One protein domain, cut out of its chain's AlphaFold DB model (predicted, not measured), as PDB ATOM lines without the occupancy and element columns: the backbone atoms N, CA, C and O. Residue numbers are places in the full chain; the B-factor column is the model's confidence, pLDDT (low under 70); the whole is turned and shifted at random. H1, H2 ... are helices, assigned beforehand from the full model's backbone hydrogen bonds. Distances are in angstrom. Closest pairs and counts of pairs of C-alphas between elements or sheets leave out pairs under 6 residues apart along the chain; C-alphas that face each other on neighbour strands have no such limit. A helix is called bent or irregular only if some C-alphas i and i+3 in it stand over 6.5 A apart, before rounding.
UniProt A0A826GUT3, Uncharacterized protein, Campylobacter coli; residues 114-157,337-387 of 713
ATOM      1  N   LEU A 114     -65.990  -6.986 340.210       87.38
ATOM      2  CA  LEU A 114     -67.219  -7.349 339.477       87.38
ATOM      3  C   LEU A 114     -68.305  -8.045 340.335       87.38
ATOM      4  O   LEU A 114     -69.279  -8.579 339.800       87.38
ATOM      5  N   CYS A 115     -68.154  -8.052 341.667       73.62
ATOM      6  CA  CYS A 115     -69.153  -8.529 342.636       73.62
ATOM      7  C   CYS A 115     -69.663  -9.973 342.399       73.62
ATOM      8  O   CYS A 115     -70.860 -10.232 342.521       73.62
ATOM      9  N   GLY A 116     -68.737 -10.893 342.075       56.69
ATOM     10  CA  GLY A 116     -68.838 -12.357 341.894       56.69
ATOM     11  C   GLY A 116     -70.171 -13.076 342.169       56.69
ATOM     12  O   GLY A 116     -70.700 -13.065 343.279       56.69
ATOM     13  N   GLY A 117     -70.677 -13.787 341.155       52.31
ATOM     14  CA  GLY A 117     -71.776 -14.748 341.295       52.31
ATOM     15  C   GLY A 117     -72.508 -15.037 339.990       52.31
ATOM     16  O   GLY A 117     -73.653 -14.618 339.850       52.31
ATOM     17  N   GLY A 118     -71.836 -15.719 339.054       53.84
ATOM     18  CA  GLY A 118     -72.446 -16.506 337.966       53.84
ATOM     19  C   GLY A 118     -73.562 -15.858 337.137       53.84
ATOM     20  O   GLY A 118     -74.473 -16.560 336.714       53.84
ATOM     21  N   GLY A 119     -73.537 -14.541 336.922       66.50
ATOM     22  CA  GLY A 119     -74.611 -13.825 336.231       66.50
ATOM     23  C   GLY A 119     -74.168 -12.491 335.638       66.50
ATOM     24  O   GLY A 119     -72.974 -12.224 335.508       66.50
ATOM     25  N   ASN A 120     -75.148 -11.653 335.288       83.12
ATOM     26  CA  ASN A 120     -74.931 -10.340 334.684       83.12
ATOM     27  C   ASN A 120     -74.253  -9.378 335.679       83.12
ATOM     28  O   ASN A 120     -74.905  -8.886 336.604       83.12
ATOM     29  N   TRP A 121     -72.957  -9.107 335.503       86.62
ATOM     30  CA  TRP A 121     -72.185  -8.275 336.438       86.62
ATOM     31  C   TRP A 121     -72.654  -6.809 336.451       86.62
ATOM     32  O   TRP A 121     -72.664  -6.169 337.504       86.62
ATOM     33  N   ILE A 122     -73.153  -6.308 335.319       88.00
ATOM     34  CA  ILE A 122     -73.693  -4.949 335.183       88.00
ATOM     35  C   ILE A 122     -74.941  -4.785 336.044       88.00
ATOM     36  O   ILE A 122     -75.079  -3.782 336.734       88.00
ATOM     37  N   SER A 123     -75.804  -5.802 336.119       82.62
ATOM     38  CA  SER A 123     -77.008  -5.751 336.961       82.62
ATOM     39  C   SER A 123     -76.716  -5.536 338.452       82.62
ATOM     40  O   SER A 123     -77.587  -5.046 339.169       82.62
ATOM     41  N   ARG A 124     -75.502  -5.873 338.913       78.50
ATOM     42  CA  ARG A 124     -75.079  -5.735 340.315       78.50
ATOM     43  C   ARG A 124     -74.416  -4.392 340.623       78.50
ATOM     44  O   ARG A 124     -74.503  -3.932 341.758       78.50
ATOM     45  N   ILE A 125     -73.740  -3.800 339.639       84.62
ATOM     46  CA  ILE A 125     -72.879  -2.621 339.831       84.62
ATOM     47  C   ILE A 125     -73.476  -1.366 339.183       84.62
ATOM     48  O   ILE A 125     -73.411  -0.289 339.764       84.62
ATOM     49  N   ALA A 126     -74.099  -1.506 338.012       86.12
ATOM     50  CA  ALA A 126     -74.693  -0.421 337.235       86.12
ATOM     51  C   ALA A 126     -76.004  -0.884 336.575       86.12
ATOM     52  O   ALA A 126     -76.098  -0.978 335.352       86.12
ATOM     53  N   THR A 127     -77.020  -1.200 337.385       84.50
ATOM     54  CA  THR A 127     -78.305  -1.741 336.903       84.50
ATOM     55  C   THR A 127     -78.938  -0.866 335.814       84.50
ATOM     56  O   THR A 127     -79.443  -1.404 334.834       84.50
ATOM     57  N   ASP A 128     -78.809   0.458 335.926       85.19
ATOM     58  CA  ASP A 128     -79.338   1.440 334.964       85.19
ATOM     59  C   ASP A 128     -78.682   1.367 333.574       85.19
ATOM     60  O   ASP A 128     -79.212   1.890 332.596       85.19
ATOM     61  N   LEU A 129     -77.509   0.735 333.463       88.31
ATOM     62  CA  LEU A 129     -76.792   0.564 332.198       88.31
ATOM     63  C   LEU A 129     -77.043  -0.797 331.547       88.31
ATOM     64  O   LEU A 129     -76.564  -1.028 330.437       88.31
ATOM     65  N   LYS A 130     -77.786  -1.690 332.209       86.06
ATOM     66  CA  LYS A 130     -77.982  -3.075 331.769       86.06
ATOM     67  C   LYS A 130     -78.560  -3.171 330.356       86.06
ATOM     68  O   LYS A 130     -78.074  -3.977 329.572       86.06
ATOM     69  N   ASP A 131     -79.556  -2.350 330.032       85.94
ATOM     70  CA  ASP A 131     -80.256  -2.424 328.741       85.94
ATOM     71  C   ASP A 131     -79.416  -1.872 327.578       85.94
ATOM     72  O   ASP A 131     -79.654  -2.206 326.422       85.94
ATOM     73  N   ASN A 132     -78.394  -1.067 327.886       86.06
ATOM     74  CA  ASN A 132     -77.458  -0.503 326.910       86.06
ATOM     75  C   ASN A 132     -76.158  -1.310 326.796       86.06
ATOM     76  O   ASN A 132     -75.250  -0.916 326.062       86.06
ATOM     77  N   ALA A 133     -76.030  -2.392 327.560       90.38
ATOM     78  CA  ALA A 133     -74.816  -3.178 327.605       90.38
ATOM     79  C   ALA A 133     -74.767  -4.215 326.469       90.38
ATOM     80  O   ALA A 133     -75.756  -4.926 326.252       90.38
ATOM     81  N   PRO A 134     -73.622  -4.355 325.777       92.06
ATOM     82  CA  PRO A 134     -73.435  -5.409 324.786       92.06
ATOM     83  C   PRO A 134     -73.638  -6.796 325.412       92.06
ATOM     84  O   PRO A 134     -73.099  -7.092 326.482       92.06
ATOM     85  N   GLN A 135     -74.407  -7.655 324.740       90.38
ATOM     86  CA  GLN A 135     -74.800  -8.969 325.267       90.38
ATOM     87  C   GLN A 135     -73.588  -9.880 325.501       90.38
ATOM     88  O   GLN A 135     -73.553 -10.654 326.459       90.38
ATOM     89  N   GLU A 136     -72.567  -9.732 324.659       90.94
ATOM     90  CA  GLU A 136     -71.323 -10.494 324.643       90.94
ATOM     91  C   GLU A 136     -70.519 -10.366 325.939       90.94
ATOM     92  O   GLU A 136     -69.788 -11.291 326.285       90.94
ATOM     93  N   ILE A 137     -70.660  -9.250 326.662       90.88
ATOM     94  CA  ILE A 137     -69.901  -8.978 327.892       90.88
ATOM     95  C   ILE A 137     -70.758  -9.071 329.151       90.88
ATOM     96  O   ILE A 137     -70.272  -8.755 330.231       90.88
ATOM     97  N   LEU A 138     -72.031  -9.472 329.062       89.50
ATOM     98  CA  LEU A 138     -72.889  -9.535 330.250       89.50
ATOM     99  C   LEU A 138     -72.448 -10.627 331.224       89.50
ATOM    100  O   LEU A 138     -72.543 -10.441 332.437       89.50
ATOM    101  N   THR A 139     -71.972 -11.763 330.718       88.00
ATOM    102  CA  THR A 139     -71.409 -12.834 331.548       88.00
ATOM    103  C   THR A 139     -69.941 -12.546 331.838       88.00
ATOM    104  O   THR A 139     -69.246 -11.955 331.018       88.00
ATOM    105  N   GLN A 140     -69.443 -12.978 332.999       86.62
ATOM    106  CA  GLN A 140     -68.019 -12.812 333.324       86.62
ATOM    107  C   GLN A 140     -67.116 -13.570 332.340       86.62
ATOM    108  O   GLN A 140     -66.102 -13.030 331.925       86.62
ATOM    109  N   GLU A 141     -67.527 -14.765 331.903       87.75
ATOM    110  CA  GLU A 141     -66.820 -15.542 330.874       87.75
ATOM    111  C   GLU A 141     -66.770 -14.809 329.525       87.75
ATOM    112  O   GLU A 141     -65.719 -14.729 328.897       87.75
ATOM    113  N   GLY A 142     -67.896 -14.239 329.083       89.69
ATOM    114  CA  GLY A 142     -67.943 -13.451 327.853       89.69
ATOM    115  C   GLY A 142     -67.099 -12.183 327.961       89.69
ATOM    116  O   GLY A 142     -66.354 -11.850 327.040       89.69
ATOM    117  N   PHE A 143     -67.149 -11.517 329.115       91.75
ATOM    118  CA  PHE A 143     -66.354 -10.326 329.369       91.75
ATOM    119  C   PHE A 143     -64.848 -10.623 329.322       91.75
ATOM    120  O   PHE A 143     -64.136  -9.962 328.571       91.75
ATOM    121  N   ASP A 144     -64.382 -11.652 330.031       92.00
ATOM    122  CA  ASP A 144     -62.978 -12.088 330.004       92.00
ATOM    123  C   ASP A 144     -62.535 -12.510 328.597       92.00
ATOM    124  O   ASP A 144     -61.476 -12.126 328.110       92.00
ATOM    125  N   LYS A 145     -63.392 -13.234 327.870       91.25
ATOM    126  CA  LYS A 145     -63.079 -13.691 326.513       91.25
ATOM    127  C   LYS A 145     -62.833 -12.538 325.534       91.25
ATOM    128  O   LYS A 145     -61.880 -12.599 324.752       91.25
ATOM    129  N   TYR A 146     -63.719 -11.540 325.516       91.69
ATOM    130  CA  TYR A 146     -63.695 -10.480 324.498       91.69
ATOM    131  C   TYR A 146     -62.919  -9.233 324.933       91.69
ATOM    132  O   TYR A 146     -62.359  -8.554 324.076       91.69
ATOM    133  N   PHE A 147     -62.848  -8.954 326.236       94.81
ATOM    134  CA  PHE A 147     -62.118  -7.822 326.813       94.81
ATOM    135  C   PHE A 147     -61.278  -8.270 328.026       94.81
ATOM    136  O   PHE A 147     -61.530  -7.823 329.149       94.81
ATOM    137  N   PRO A 148     -60.294  -9.173 327.836       94.44
ATOM    138  CA  PRO A 148     -59.524  -9.765 328.932       94.44
ATOM    139  C   PRO A 148     -58.736  -8.731 329.741       94.44
ATOM    140  O   PRO A 148     -58.611  -8.868 330.958       94.44
ATOM    141  N   ASN A 149     -58.215  -7.676 329.102       95.56
ATOM    142  CA  ASN A 149     -57.433  -6.665 329.813       95.56
ATOM    143  C   ASN A 149     -58.340  -5.804 330.703       95.56
ATOM    144  O   ASN A 149     -58.032  -5.580 331.878       95.56
ATOM    145  N   VAL A 150     -59.489  -5.360 330.178       95.75
ATOM    146  CA  VAL A 150     -60.476  -4.611 330.971       95.75
ATOM    147  C   VAL A 150     -61.078  -5.496 332.065       95.75
ATOM    148  O   VAL A 150     -61.216  -5.050 333.206       95.75
ATOM    149  N   TYR A 151     -61.396  -6.755 331.756       94.56
ATOM    150  CA  TYR A 151     -61.904  -7.720 332.729       94.56
ATOM    151  C   TYR A 151     -60.912  -7.935 333.875       94.56
ATOM    152  O   TYR A 151     -61.288  -7.808 335.043       94.56
ATOM    153  N   ALA A 152     -59.635  -8.181 333.572       93.56
ATOM    154  CA  ALA A 152     -58.591  -8.327 334.584       93.56
ATOM    155  C   ALA A 152     -58.481  -7.074 335.467       93.56
ATOM    156  O   ALA A 152     -58.332  -7.182 336.683       93.56
ATOM    157  N   LYS A 153     -58.627  -5.877 334.882       94.19
ATOM    158  CA  LYS A 153     -58.587  -4.613 335.623       94.19
ATOM    159  C   LYS A 153     -59.782  -4.422 336.554       94.19
ATOM    160  O   LYS A 153     -59.596  -4.001 337.696       94.19
ATOM    161  N   LEU A 154     -60.995  -4.688 336.066       93.56
ATOM    162  CA  LEU A 154     -62.247  -4.436 336.787       93.56
ATOM    163  C   LEU A 154     -62.658  -5.578 337.722       93.56
ATOM    164  O   LEU A 154     -63.469  -5.355 338.620       93.56
ATOM    165  N   SER A 155     -62.128  -6.785 337.546       91.19
ATOM    166  CA  SER A 155     -62.364  -7.918 338.454       91.19
ATOM    167  C   SER A 155     -61.615  -7.794 339.781       91.19
ATOM    168  O   SER A 155     -62.073  -8.350 340.780       91.19
ATOM    169  N   GLN A 156     -60.523  -7.024 339.817       91.12
ATOM    170  CA  GLN A 156     -59.735  -6.764 341.022       91.12
ATOM    171  C   GLN A 156     -60.464  -5.854 342.015       91.12
ATOM    172  O   GLN A 156     -61.217  -4.965 341.628       91.12
ATOM    173  N   GLU A 157     -60.203  -6.050 343.306       91.50
ATOM    174  CA  GLU A 157     -60.631  -5.137 344.368       91.50
ATOM    175  C   GLU A 157     -59.568  -4.050 344.570       91.50
ATOM    176  O   GLU A 157     -58.374  -4.341 344.624       91.50
ATOM    177  N   PHE A 337     -65.662   4.313 343.406       91.75
ATOM    178  CA  PHE A 337     -64.588   4.887 342.613       91.75
ATOM    179  C   PHE A 337     -64.037   3.861 341.634       91.75
ATOM    180  O   PHE A 337     -63.466   2.854 342.045       91.75
ATOM    181  N   ILE A 338     -64.172   4.118 340.339       93.25
ATOM    182  CA  ILE A 338     -63.738   3.191 339.293       93.25
ATOM    183  C   ILE A 338     -62.249   3.395 338.956       93.25
ATOM    184  O   ILE A 338     -61.799   4.547 338.846       93.25
ATOM    185  N   PRO A 339     -61.444   2.323 338.803       93.31
ATOM    186  CA  PRO A 339     -60.078   2.450 338.302       93.31
ATOM    187  C   PRO A 339     -60.075   2.950 336.851       93.31
ATOM    188  O   PRO A 339     -61.005   2.696 336.090       93.31
ATOM    189  N   ASP A 340     -59.018   3.658 336.452       89.88
ATOM    190  CA  ASP A 340     -58.797   3.969 335.036       89.88
ATOM    191  C   ASP A 340     -58.410   2.687 334.293       89.88
ATOM    192  O   ASP A 340     -57.464   2.001 334.692       89.88
ATOM    193  N   PHE A 341     -59.178   2.366 333.252       93.56
ATOM    194  CA  PHE A 341     -58.973   1.212 332.381       93.56
ATOM    195  C   PHE A 341     -58.846   1.612 330.900       93.56
ATOM    196  O   PHE A 341     -58.996   0.776 330.009       93.56
ATOM    197  N   LYS A 342     -58.611   2.900 330.590       89.88
ATOM    198  CA  LYS A 342     -58.565   3.394 329.202       89.88
ATOM    199  C   LYS A 342     -57.457   2.727 328.382       89.88
ATOM    200  O   LYS A 342     -57.640   2.470 327.194       89.88
ATOM    201  N   HIS A 343     -56.308   2.467 329.002       87.69
ATOM    202  CA  HIS A 343     -55.199   1.787 328.338       87.69
ATOM    203  C   HIS A 343     -55.570   0.339 327.991       87.69
ATOM    204  O   HIS A 343     -55.415  -0.079 326.847       87.69
ATOM    205  N   GLU A 344     -56.128  -0.382 328.960       95.12
ATOM    206  CA  GLU A 344     -56.590  -1.761 328.842       95.12
ATOM    207  C   GLU A 344     -57.686  -1.890 327.774       95.12
ATOM    208  O   GLU A 344     -57.624  -2.780 326.927       95.12
ATOM    209  N   LEU A 345     -58.629  -0.943 327.742       93.31
ATOM    210  CA  LEU A 345     -59.671  -0.879 326.719       93.31
ATOM    211  C   LEU A 345     -59.084  -0.711 325.314       93.31
ATOM    212  O   LEU A 345     -59.509  -1.401 324.394       93.31
ATOM    213  N   ASN A 346     -58.092   0.166 325.135       90.88
ATOM    214  CA  ASN A 346     -57.454   0.350 323.829       90.88
ATOM    215  C   ASN A 346     -56.777  -0.938 323.333       90.88
ATOM    216  O   ASN A 346     -56.858  -1.245 322.145       90.88
ATOM    217  N   LEU A 347     -56.137  -1.697 324.228       90.88
ATOM    218  CA  LEU A 347     -55.525  -2.984 323.880       90.88
ATOM    219  C   LEU A 347     -56.577  -4.004 323.426       90.88
ATOM    220  O   LEU A 347     -56.397  -4.661 322.399       90.88
ATOM    221  N   ASP A 348     -57.694  -4.100 324.150       93.38
ATOM    222  CA  ASP A 348     -58.786  -5.010 323.795       93.38
ATOM    223  C   ASP A 348     -59.469  -4.607 322.476       93.38
ATOM    224  O   ASP A 348     -59.746  -5.458 321.629       93.38
ATOM    225  N   LEU A 349     -59.660  -3.306 322.234       89.88
ATOM    226  CA  LEU A 349     -60.246  -2.789 320.992       89.88
ATOM    227  C   LEU A 349     -59.369  -3.049 319.757       89.88
ATOM    228  O   LEU A 349     -59.908  -3.330 318.687       89.88
ATOM    229  N   LEU A 350     -58.038  -2.992 319.891       88.12
ATOM    230  CA  LEU A 350     -57.110  -3.361 318.810       88.12
ATOM    231  C   LEU A 350     -57.217  -4.848 318.461       88.12
ATOM    232  O   LEU A 350     -57.179  -5.221 317.289       88.12
ATOM    233  N   LYS A 351     -57.395  -5.710 319.467       86.19
ATOM    234  CA  LYS A 351     -57.624  -7.143 319.250       86.19
ATOM    235  C   LYS A 351     -58.972  -7.389 318.565       86.19
ATOM    236  O   LYS A 351     -59.049  -8.225 317.663       86.19
ATOM    237  N   LEU A 352     -60.004  -6.622 318.922       85.94
ATOM    238  CA  LEU A 352     -61.335  -6.706 318.312       85.94
ATOM    239  C   LEU A 352     -61.327  -6.394 316.802       85.94
ATOM    240  O   LEU A 352     -62.128  -6.959 316.061       85.94
ATOM    241  N   ASP A 353     -60.399  -5.559 316.313       79.12
ATOM    242  CA  ASP A 353     -60.268  -5.245 314.875       79.12
ATOM    243  C   ASP A 353     -59.919  -6.469 314.013       79.12
ATOM    244  O   ASP A 353     -60.174  -6.473 312.801       79.12
ATOM    245  N   SER A 354     -59.355  -7.508 314.639       77.81
ATOM    246  CA  SER A 354     -59.041  -8.793 314.010       77.81
ATOM    247  C   SER A 354     -60.181  -9.822 314.102       77.81
ATOM    248  O   SER A 354     -60.148 -10.837 313.403       77.81
ATOM    249  N   ASP A 355     -61.226  -9.554 314.898       79.94
ATOM    250  CA  ASP A 355     -62.385 -10.436 315.065       79.94
ATOM    251  C   ASP A 355     -63.456 -10.144 314.000       79.94
ATOM    252  O   ASP A 355     -64.172  -9.139 314.041       79.94
ATOM    253  N   LYS A 356     -63.608 -11.061 313.035       77.38
ATOM    254  CA  LYS A 356     -64.571 -10.921 311.928       77.38
ATOM    255  C   LYS A 356     -66.025 -10.795 312.394       77.38
ATOM    256  O   LYS A 356     -66.835 -10.221 311.667       77.38
ATOM    257  N   LYS A 357     -66.369 -11.337 313.565       79.38
ATOM    258  CA  LYS A 357     -67.740 -11.358 314.079       79.38
ATOM    259  C   LYS A 357     -68.075 -10.080 314.836       79.38
ATOM    260  O   LYS A 357     -69.193  -9.609 314.695       79.38
ATOM    261  N   LEU A 358     -67.143  -9.511 315.602       82.69
ATOM    262  CA  LEU A 358     -67.445  -8.396 316.515       82.69
ATOM    263  C   LEU A 358     -66.878  -7.040 316.092       82.69
ATOM    264  O   LEU A 358     -67.311  -6.019 316.625       82.69
ATOM    265  N   LYS A 359     -66.000  -6.982 315.082       84.00
ATOM    266  CA  LYS A 359     -65.438  -5.719 314.571       84.00
ATOM    267  C   LYS A 359     -66.497  -4.659 314.248       84.00
ATOM    268  O   LYS A 359     -66.299  -3.481 314.533       84.00
ATOM    269  N   HIS A 360     -67.637  -5.059 313.680       85.06
ATOM    270  CA  HIS A 360     -68.714  -4.128 313.323       85.06
ATOM    271  C   HIS A 360     -69.410  -3.496 314.546       85.06
ATOM    272  O   HIS A 360     -70.064  -2.467 314.408       85.06
ATOM    273  N   GLN A 361     -69.244  -4.079 315.737       87.50
ATOM    274  CA  GLN A 361     -69.802  -3.586 316.999       87.50
ATOM    275  C   GLN A 361     -68.809  -2.741 317.810       87.50
ATOM    276  O   GLN A 361     -69.158  -2.265 318.887       87.50
ATOM    277  N   LYS A 362     -67.581  -2.514 317.318       89.00
ATOM    278  CA  LYS A 362     -66.520  -1.792 318.044       89.00
ATOM    279  C   LYS A 362     -66.994  -0.474 318.663       89.00
ATOM    280  O   LYS A 362     -66.798  -0.246 319.852       89.00
ATOM    281  N   ARG A 363     -67.695   0.346 317.875       89.31
ATOM    282  CA  ARG A 363     -68.238   1.636 318.325       89.31
ATOM    283  C   ARG A 363     -69.246   1.486 319.467       89.31
ATOM    284  O   ARG A 363     -69.261   2.301 320.378       89.31
ATOM    285  N   LEU A 364     -70.055   0.427 319.448       91.69
ATOM    286  CA  LEU A 364     -71.021   0.139 320.509       91.69
ATOM    287  C   LEU A 364     -70.313  -0.211 321.829       91.69
ATOM    288  O   LEU A 364     -70.743   0.248 322.886       91.69
ATOM    289  N   PHE A 365     -69.197  -0.947 321.776       93.50
ATOM    290  CA  PHE A 365     -68.361  -1.199 322.954       93.50
ATOM    291  C   PHE A 365     -67.677   0.071 323.469       93.50
ATOM    292  O   PHE A 365     -67.716   0.327 324.672       93.50
ATOM    293  N   GLU A 366     -67.087   0.879 322.585       91.12
ATOM    294  CA  GLU A 366     -66.469   2.167 322.941       91.12
ATOM    295  C   GLU A 366     -67.471   3.094 323.642       91.12
ATOM    296  O   GLU A 366     -67.201   3.588 324.741       91.12
ATOM    297  N   ASP A 367     -68.659   3.263 323.054       92.06
ATOM    298  CA  ASP A 367     -69.733   4.087 323.608       92.06
ATOM    299  C   ASP A 367     -70.221   3.541 324.959       92.06
ATOM    300  O   ASP A 367     -70.459   4.311 325.896       92.06
ATOM    301  N   PHE A 368     -70.354   2.215 325.088       94.94
ATOM    302  CA  PHE A 368     -70.732   1.580 326.348       94.94
ATOM    303  C   PHE A 368     -69.683   1.820 327.437       94.94
ATOM    304  O   PHE A 368     -70.040   2.290 328.516       94.94
ATOM    305  N   PHE A 369     -68.400   1.552 327.178       94.50
ATOM    306  CA  PHE A 369     -67.346   1.717 328.181       94.50
ATOM    307  C   PHE A 369     -67.113   3.181 328.557       94.50
ATOM    308  O   PHE A 369     -66.846   3.465 329.724       94.50
ATOM    309  N   ALA A 370     -67.285   4.120 327.622       90.69
ATOM    310  CA  ALA A 370     -67.263   5.548 327.926       90.69
ATOM    311  C   ALA A 370     -68.407   5.939 328.878       90.69
ATOM    312  O   ALA A 370     -68.174   6.609 329.888       90.69
ATOM    313  N   LYS A 371     -69.634   5.467 328.608       92.25
ATOM    314  CA  LYS A 371     -70.793   5.670 329.497       92.25
ATOM    315  C   LYS A 371     -70.606   4.982 330.847       92.25
ATOM    316  O   LYS A 371     -70.938   5.567 331.872       92.25
ATOM    317  N   PHE A 372     -70.065   3.766 330.853       92.38
ATOM    318  CA  PHE A 372     -69.797   2.992 332.058       92.38
ATOM    319  C   PHE A 372     -68.756   3.683 332.942       92.38
ATOM    320  O   PHE A 372     -69.001   3.882 334.127       92.38
ATOM    321  N   TYR A 373     -67.640   4.141 332.366       91.38
ATOM    322  CA  TYR A 373     -66.631   4.910 333.092       91.38
ATOM    323  C   TYR A 373     -67.206   6.222 333.639       91.38
ATOM    324  O   TYR A 373     -67.042   6.517 334.818       91.38
ATOM    325  N   GLY A 374     -67.955   6.971 332.817       88.88
ATOM    326  CA  GLY A 374     -68.619   8.214 333.230       88.88
ATOM    327  C   GLY A 374     -69.767   8.026 334.231       88.88
ATOM    328  O   GLY A 374     -70.236   9.000 334.823       88.88
ATOM    329  N   HIS A 375     -70.233   6.793 334.448       88.88
ATOM    330  CA  HIS A 375     -71.240   6.499 335.461       88.88
ATOM    331  C   HIS A 375     -70.663   6.606 336.876       88.88
ATOM    332  O   HIS A 375     -71.389   7.015 337.783       88.88
ATOM    333  N   PHE A 376     -69.379   6.299 337.065       90.00
ATOM    334  CA  PHE A 376     -68.712   6.277 338.366       90.00
ATOM    335  C   PHE A 376     -67.742   7.446 338.539       90.00
ATOM    336  O   PHE A 376     -67.359   8.111 337.579       90.00
ATOM    337  N   GLN A 377     -67.326   7.697 339.780       88.12
ATOM    338  CA  GLN A 377     -66.271   8.671 340.045       88.12
ATOM    339  C   GLN A 377     -64.903   8.043 339.737       88.12
ATOM    340  O   GLN A 377     -64.624   6.938 340.199       88.12
ATOM    341  N   PRO A 378     -64.017   8.707 338.982       87.81
ATOM    342  CA  PRO A 378     -62.649   8.240 338.795       87.81
ATOM    343  C   PRO A 378     -61.892   8.102 340.122       87.81
ATOM    344  O   PRO A 378     -61.890   9.005 340.953       87.81
ATOM    345  N   MET A 379     -61.139   7.019 340.306       83.31
ATOM    346  CA  MET A 379     -60.353   6.796 341.533       83.31
ATOM    347  C   MET A 379     -59.271   7.850 341.801       83.31
ATOM    348  O   MET A 379     -58.890   8.084 342.949       83.31
ATOM    349  N   ARG A 380     -58.798   8.545 340.759       73.31
ATOM    350  CA  ARG A 380     -57.926   9.722 340.914       73.31
ATOM    351  C   ARG A 380     -58.587  10.838 341.734       73.31
ATOM    352  O   ARG A 380     -57.876  11.590 342.395       73.31
ATOM    353  N   ASP A 381     -59.916  10.909 341.732       67.00
ATOM    354  CA  ASP A 381     -60.669  11.913 342.476       67.00
ATOM    355  C   ASP A 381     -60.744  11.547 343.965       67.00
ATOM    356  O   ASP A 381     -60.595  12.438 344.792       67.00
ATOM    357  N   TYR A 382     -60.797  10.255 344.327       64.56
ATOM    358  CA  TYR A 382     -60.652   9.818 345.728       64.56
ATOM    359  C   TYR A 382     -59.297  10.224 346.326       64.56
ATOM    360  O   TYR A 382     -59.198  10.691 347.462       64.56
ATOM    361  N   LYS A 383     -58.220  10.096 345.536       53.12
ATOM    362  CA  LYS A 383     -56.894  10.575 345.955       53.12
ATOM    363  C   LYS A 383     -56.875  12.097 346.134       53.12
ATOM    364  O   LYS A 383     -56.201  12.573 347.039       53.12
ATOM    365  N   LYS A 384     -57.633  12.854 345.330       49.84
ATOM    366  CA  LYS A 384     -57.786  14.311 345.491       49.84
ATOM    367  C   LYS A 384     -58.653  14.711 346.689       49.84
ATOM    368  O   LYS A 384     -58.427  15.786 347.227       49.84
ATOM    369  N   THR A 385     -59.621  13.895 347.114       49.34
ATOM    370  CA  THR A 385     -60.516  14.243 348.235       49.34
ATOM    371  C   THR A 385     -59.878  14.058 349.613       49.34
ATOM    372  O   THR A 385     -60.310  14.724 350.548       49.34
ATOM    373  N   ASN A 386     -58.840  13.220 349.743       54.53
ATOM    374  CA  ASN A 386     -58.136  13.005 351.018       54.53
ATOM    375  C   ASN A 386     -56.682  13.511 351.050       54.53
ATOM    376  O   ASN A 386     -56.143  13.706 352.139       54.53
ATOM    377  N   GLN A 387     -56.029  13.743 349.904       73.06
ATOM    378  CA  GLN A 387     -54.669  14.285 349.894       73.06
ATOM    379  C   GLN A 387     -54.699  15.801 350.070       73.06
ATOM    380  O   GLN A 387     -55.050  16.531 349.145       73.06
TER     381      GLN A 387
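What this domain is: This is residues 114 to 157 and 337 to 387 of the 713 residues of an uncharacterized protein of Campylobacter coli (UniProt A0A826GUT3). Six helices stand round a common middle in a loosely closed ring: the hairpin H3 and H4 on one side, the hairpin H5 and H6 beside it, and the short corner of H1 and H2 across the remaining side. H7 lies out at one end of this ring and touches no helix. The printed part has 95 residues with seven named helices, H1 to H7 in chain order, which hold 62 of them, and no named strand; its class is all helix. It is compact, with a radius of gyration of the C-alphas of 13.5 A, yet elongated, spanning 47 by 27 by 21 A.

How they stand to each other: Start at H1, residues 121 to 125, and H2, residues 127 to 132, which touch only at the corner by their link; their closest C-alphas, Ile 122 and Lys 130, are 5.8 A apart. H3, residues 140 to 146, is close to H1 but not clearly touching, with C-alphas 121 and 140 6.9 A apart. H3 and H4, residues 148 to 155, form a helical hairpin at a shallow tilt of 30 degrees, opposite ways; closest are C-alphas 144 and 151, at 5.3 A. H4 touches H5, residues 342 to 352, opposite ways at 38 degrees, only just steep; the closest C-alphas, Asn 149 and Glu 344, are 5.1 A apart. H5 and H6, residues 359 to 375, form a hairpin that only just touches, with 3 pairs of C-alphas within 8 A; H6 does so with residues 359 to 362 alone, and C-alphas 352 and 359 are closest at 5.6 A. H2 is close to H6 but not clearly touching, with C-alphas 132 and 368 7.1 A apart. H7, residues 379 to 386, is apart from H6. Every O i to N i+4 pair is within hydrogen-bond range in H1, H3, H4, H5 and H7, against 11 of 13 in H6 and 0 of 2 in H2, where 2 of 3 O i to N i+3 pairs are.

Where its parts are: Find C-alpha 121 at (-72.185, -8.275, 336.438), where H1 begins its 6.6 A. H2, H3 and H4 each measure 10.1 A, H5 15.1 A. From C-alpha 359 at (-65.438, -5.719, 314.571), H6 runs 24.9 A. H2 and H6 are irregular: C-alphas 128 and 131 are 7.4 A apart, C-alphas 360 and 363 7.6 A. H7, 11.6 A, ends at (-58.136, 13.005, 351.018).

The domain as a whole: C-alphas 356 and 387 are farthest apart, at 46.6 A. Residues 158 to 336 are not printed, and the gap is 10.9 A. Residues 337 to 338 pair with 377 to 378, parallel. No link printed whole is long. Mean pLDDT of the printed part is 85.2; residues 116 to 119 and 381 to 386 are under 70.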